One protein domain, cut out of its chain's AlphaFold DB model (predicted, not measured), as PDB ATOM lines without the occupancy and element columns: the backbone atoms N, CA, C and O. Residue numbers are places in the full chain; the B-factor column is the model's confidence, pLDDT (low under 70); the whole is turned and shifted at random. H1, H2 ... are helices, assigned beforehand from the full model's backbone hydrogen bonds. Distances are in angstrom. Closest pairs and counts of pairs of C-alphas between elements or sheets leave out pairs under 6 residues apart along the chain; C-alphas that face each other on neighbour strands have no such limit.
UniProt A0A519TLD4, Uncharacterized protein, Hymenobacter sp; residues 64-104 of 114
ATOM      1  N   LEU A  64      73.799   2.854 101.464       90.12
ATOM      2  CA  LEU A  64      72.447   2.566 101.941       90.12
ATOM      3  C   LEU A  64      71.428   2.984 100.885       90.12
ATOM      4  O   LEU A  64      71.644   3.951 100.157       90.12
ATOM      5  N   THR A  65      70.295   2.283 100.832       95.25
ATOM      6  CA  THR A  65      69.148   2.768 100.058       95.25
ATOM      7  C   THR A  65      68.604   4.062 100.682       95.25
ATOM      8  O   THR A  65      68.768   4.270 101.895       95.25
ATOM      9  N   PRO A  66      67.931   4.929  99.903       94.38
ATOM     10  CA  PRO A  66      67.379   6.186 100.415       94.38
ATOM     11  C   PRO A  66      66.436   5.994 101.612       94.38
ATOM     12  O   PRO A  66      66.439   6.785 102.558       94.38
ATOM     13  N   GLU A  67      65.651   4.916 101.617       95.50
ATOM     14  CA  GLU A  67      64.719   4.587 102.697       95.50
ATOM     15  C   GLU A  67      65.469   4.255 103.989       95.50
ATOM     16  O   GLU A  67      65.121   4.755 105.064       95.50
ATOM     17  N   ASN A  68      66.538   3.462 103.880       93.00
ATOM     18  CA  ASN A  68      67.372   3.078 105.012       93.00
ATOM     19  C   ASN A  68      68.144   4.279 105.563       93.00
ATOM     20  O   ASN A  68      68.241   4.443 106.781       93.00
ATOM     21  N   GLU A  69      68.643   5.161 104.694       93.75
ATOM     22  CA  GLU A  69      69.305   6.389 105.129       93.75
ATOM     23  C   GLU A  69      68.339   7.318 105.878       93.75
ATOM     24  O   GLU A  69      68.687   7.880 106.926       93.75
ATOM     25  N   ARG A  70      67.102   7.450 105.385       95.06
ATOM     26  CA  ARG A  70      66.056   8.233 106.046       95.06
ATOM     27  C   ARG A  70      65.710   7.652 107.414       95.06
ATOM     28  O   ARG A  70      65.686   8.402 108.391       95.06
ATOM     29  N   GLY A  71      65.495   6.339 107.502       94.00
ATOM     30  CA  GLY A  71      65.219   5.654 108.768       94.00
ATOM     31  C   GLY A  71      66.360   5.826 109.774       94.00
ATOM     32  O   GLY A  71      66.135   6.207 110.924       94.00
ATOM     33  N   LEU A  72      67.604   5.658 109.325       93.62
ATOM     34  CA  LEU A  72      68.790   5.851 110.157       93.62
ATOM     35  C   LEU A  72      68.924   7.303 110.641       93.62
ATOM     36  O   LEU A  72      69.269   7.548 111.797       93.62
ATOM     37  N   SER A  73      68.610   8.271 109.779       93.44
ATOM     38  CA  SER A  73      68.618   9.696 110.125       93.44
ATOM     39  C   SER A  73      67.555  10.025 111.176       93.44
ATOM     40  O   SER A  73      67.864  10.690 112.163       93.44
ATOM     41  N   GLN A  74      66.339   9.492 111.042       94.50
ATOM     42  CA  GLN A  74      65.283   9.648 112.048       94.50
ATOM     43  C   GLN A  74      65.679   9.041 113.400       94.50
ATOM     44  O   GLN A  74      65.510   9.683 114.436       94.50
ATOM     45  N   LEU A  75      66.263   7.840 113.402       91.62
ATOM     46  CA  LEU A  75      66.747   7.190 114.624       91.62
ATOM     47  C   LEU A  75      67.884   7.973 115.292       91.62
ATOM     48  O   LEU A  75      67.947   8.033 116.521       91.62
ATOM     49  N   SER A  76      68.770   8.576 114.496       93.19
ATOM     50  CA  SER A  76      69.851   9.422 115.010       93.19
ATOM     51  C   SER A  76      69.340  10.722 115.624       93.19
ATOM     52  O   SER A  76      69.852  11.144 116.659       93.19
ATOM     53  N   TYR A  77      68.299  11.319 115.037       94.44
ATOM     54  CA  TYR A  77      67.800  12.645 115.399       94.44
ATOM     55  C   TYR A  77      67.338  12.734 116.859       94.44
ATOM     56  O   TYR A  77      67.628  13.703 117.554       94.44
ATOM     57  N   TRP A  78      66.654  11.698 117.348       89.00
ATOM     58  CA  TRP A  78      66.113  11.670 118.711       89.00
ATOM     59  C   TRP A  78      67.129  11.254 119.781       89.00
ATOM     60  O   TRP A  78      66.823  11.281 120.974       89.00
ATOM     61  N   ARG A  79      68.339  10.844 119.389       91.31
ATOM     62  CA  ARG A  79      69.369  10.370 120.319       91.31
ATOM     63  C   ARG A  79      70.343  11.488 120.669       91.31
ATOM     64  O   ARG A  79      70.601  12.389 119.883       91.31
ATOM     65  N   ARG A  80      70.927  11.414 121.869       90.56
ATOM     66  CA  ARG A  80      71.944  12.366 122.337       90.56
ATOM     67  C   ARG A  80      73.287  11.686 122.589       90.56
ATOM     68  O   ARG A  80      73.348  10.516 122.967       90.56
ATOM     69  N   GLY A  81      74.360  12.453 122.407       88.69
ATOM     70  CA  GLY A  81      75.733  12.019 122.666       88.69
ATOM     71  C   GLY A  81      76.256  10.996 121.652       88.69
ATOM     72  O   GLY A  81      75.801  10.931 120.513       88.69
ATOM     73  N   SER A  82      77.213  10.167 122.075       83.56
ATOM     74  CA  SER A  82      77.903   9.194 121.210       83.56
ATOM     75  C   SER A  82      76.979   8.143 120.582       83.56
ATOM     76  O   SER A  82      77.274   7.629 119.505       83.56
ATOM     77  N   LYS A  83      75.827   7.870 121.207       86.38
ATOM     78  CA  LYS A  83      74.816   6.915 120.717       86.38
ATOM     79  C   LYS A  83      73.927   7.468 119.598       86.38
ATOM     80  O   LYS A  83      73.118   6.722 119.044       86.38
ATOM     81  N   ALA A  84      74.046   8.762 119.294       88.25
ATOM     82  CA  ALA A  84      73.344   9.407 118.190       88.25
ATOM     83  C   ALA A  84      74.046   9.202 116.844       88.25
ATOM     84  O   ALA A  84      73.430   9.385 115.801       88.25
ATOM     85  N   SER A  85      75.324   8.805 116.845       90.56
ATOM     86  CA  SER A  85      76.054   8.566 115.602       90.56
ATOM     87  C   SER A  85      75.388   7.464 114.779       90.56
ATOM     88  O   SER A  85      75.119   6.374 115.286       90.56
ATOM     89  N   LYS A  86      75.189   7.728 113.483       91.06
ATOM     90  CA  LYS A  86      74.692   6.745 112.512       91.06
ATOM     91  C   LYS A  86      75.525   5.457 112.540       91.06
ATOM     92  O   LYS A  86      74.964   4.367 112.573       91.06
ATOM     93  N   THR A  87      76.851   5.575 112.633       90.00
ATOM     94  CA  THR A  87      77.771   4.431 112.749       90.00
ATOM     95  C   THR A  87      77.538   3.630 114.026       90.00
ATOM     96  O   THR A  87      77.553   2.405 113.991       90.00
ATOM     97  N   TRP A  88      77.285   4.304 115.152       91.06
ATOM     98  CA  TRP A  88      76.978   3.616 116.409       91.06
ATOM     99  C   TRP A  88      75.693   2.799 116.281       91.06
ATOM    100  O   TRP A  88      75.648   1.643 116.694       91.06
ATOM    101  N   ILE A  89      74.660   3.390 115.674       92.06
ATOM    102  CA  ILE A  89      73.362   2.738 115.472       92.06
ATOM    103  C   ILE A  89      73.513   1.513 114.564       92.06
ATOM    104  O   ILE A  89      72.994   0.453 114.904       92.06
ATOM    105  N   LEU A  90      74.262   1.636 113.464       91.44
ATOM    106  CA  LEU A  90      74.542   0.523 112.551       91.44
ATOM    107  C   LEU A  90      75.303  -0.609 113.242       91.44
ATOM    108  O   LEU A  90      74.874  -1.757 113.174       91.44
ATOM    109  N   ASN A  91      76.386  -0.296 113.955       90.38
ATOM    110  CA  ASN A  91      77.179  -1.309 114.653       90.38
ATOM    111  C   ASN A  91      76.355  -2.035 115.721       90.38
ATOM    112  O   ASN A  91      76.481  -3.247 115.877       90.38
ATOM    113  N   GLN A  92      75.486  -1.311 116.431       92.12
ATOM    114  CA  GLN A  92      74.611  -1.913 117.429       92.12
ATOM    115  C   GLN A  92      73.575  -2.848 116.793       92.12
ATOM    116  O   GLN A  92      73.374  -3.953 117.291       92.12
ATOM    117  N   ALA A  93      72.946  -2.426 115.692       91.19
ATOM    118  CA  ALA A  93      71.983  -3.251 114.967       91.19
ATOM    119  C   ALA A  93      72.642  -4.505 114.373       91.19
ATOM    120  O   ALA A  93      72.074  -5.592 114.445       91.19
ATOM    121  N   LEU A  94      73.863  -4.372 113.842       89.69
ATOM    122  CA  LEU A  94      74.631  -5.496 113.317       89.69
ATOM    123  C   LEU A  94      75.008  -6.485 114.427       89.69
ATOM    124  O   LEU A  94      74.834  -7.686 114.253       89.69
ATOM    125  N   ALA A  95      75.472  -5.996 115.579       90.44
ATOM    126  CA  ALA A  95      75.783  -6.854 116.720       90.44
ATOM    127  C   ALA A  95      74.544  -7.624 117.208       90.44
ATOM    128  O   ALA A  95      74.617  -8.826 117.456       90.44
ATOM    129  N   GLU A  96      73.396  -6.947 117.300       93.25
ATOM    130  CA  GLU A  96      72.126  -7.575 117.664       93.25
ATOM    131  C   GLU A  96      71.709  -8.644 116.646       93.25
ATOM    132  O   GLU A  96      71.371  -9.761 117.038       93.25
ATOM    133  N   TYR A  97      71.796  -8.343 115.349       90.62
ATOM    134  CA  TYR A  97      71.507  -9.301 114.285       90.62
ATOM    135  C   TYR A  97      72.403 -10.540 114.380       90.62
ATOM    136  O   TYR A  97      71.907 -11.662 114.448       90.62
ATOM    137  N   LEU A  98      73.717 -10.345 114.478       90.31
ATOM    138  CA  LEU A  98      74.681 -11.439 114.551       90.31
ATOM    139  C   LEU A  98      74.519 -12.289 115.819       90.31
ATOM    140  O   LEU A  98      74.726 -13.496 115.775       90.31
ATOM    141  N   SER A  99      74.092 -11.693 116.937       90.19
ATOM    142  CA  SER A  99      73.766 -12.458 118.148       90.19
ATOM    143  C   SER A  99      72.505 -13.319 118.014       90.19
ATOM    144  O   SER A  99      72.389 -14.337 118.692       90.19
ATOM    145  N   ARG A 100      71.561 -12.923 117.150       92.81
ATOM    146  CA  ARG A 100      70.327 -13.679 116.880       92.81
ATOM    147  C   ARG A 100      70.533 -14.777 115.844       92.81
ATOM    148  O   ARG A 100      69.846 -15.791 115.906       92.81
ATOM    149  N   TYR A 101      71.465 -14.572 114.918       89.62
ATOM    150  CA  TYR A 101      71.754 -15.485 113.815       89.62
ATOM    151  C   TYR A 101      73.229 -15.909 113.839       89.62
ATOM    152  O   TYR A 101      74.023 -15.426 113.030       89.62
ATOM    153  N   PRO A 102      73.624 -16.820 114.749       84.06
ATOM    154  CA  PRO A 102      75.007 -17.296 114.828       84.06
ATOM    155  C   PRO A 102      75.448 -18.015 113.543       84.06
ATOM    156  O   PRO A 102      76.608 -17.928 113.154       84.06
ATOM    157  N   ASP A 103      74.516 -18.646 112.825       83.25
ATOM    158  CA  ASP A 103      74.770 -19.256 111.515       83.25
ATOM    159  C   ASP A 103      75.216 -18.259 110.437       83.25
ATOM    160  O   ASP A 103      75.823 -18.657 109.447       83.25
ATOM    161  N   SER A 104      74.945 -16.963 110.607       81.00
ATOM    162  CA  SER A 104      75.412 -15.925 109.682       81.00
ATOM    163  C   SER A 104      76.906 -15.621 109.829       81.00
ATOM    164  O   SER A 104      77.444 -14.856 109.036       81.00
TER     165      SER A 104
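Overview. This is residues 64 to 104 of the 114 residues of an uncharacterized protein of Hymenobacter sp (UniProt A0A519TLD4). Two helices, H1 and H3, meet near their ends as an L, with the short helix H2 in the turn at the corner. H3 is the longer arm, and its residues 93 to 100 stick out together with the tail, residues 101 to 104. The printed part has 41 residues with three named helices, in the order H1, H2, H3, and no named strand; its class is all helix. The whole is loose, with a radius of gyration of the C-alphas of 11.5 A, and flat, spanning 33 by 24 by 12 A.

Arrangement. H1, residues 66 to 77, and H2, residues 81 to 84, touch only at the corner by their tight link of 3 residues. H1 touches H2 with residues 75 to 77 alone, and the closest C-alphas of the two, those of Ser 76 and Ala 84, are 4.7 A apart. H1 also touches H3, residues 86 to 100, with its residues 72 to 76 alone, against residues 86 to 89 alone of H3. The closest C-alphas of this pair, those of Ser 76 and Lys 86, are 6.1 A apart. The lines of H1 and H3 stand about perpendicular, at 76 degrees. H2 and H3 are close but not clearly touching; their closest C-alphas, those of Lys 83 and Ile 89, are 6.9 A apart. In H1 and H3 every O i to N i+4 pair is within hydrogen-bond range, while H2 is too short for such a pair.

Along the chain. H1 begins at C-alpha 66 at (67.379, 6.186, 100.415) and measures 16.3 A from first to last C-alpha. H2 has four residues, Gly 81 to Ala 84. H3 begins at C-alpha 86 at (74.692, 6.745, 112.512) and ends at C-alpha 100 at (70.327, -13.679, 116.880), 21.3 A away.

Size, cuts and confidence. The two C-alphas farthest apart, those of Arg 80 and Asp 103, are 33.5 A apart. Residues 93 to 104, of which 93 to 100 belong to H3, stand free. The printed part has no cut, and the links H1 to H2 and H2 to H3 are both tight. The mean pLDDT of the printed part is 90.8, and no printed residue is under 70.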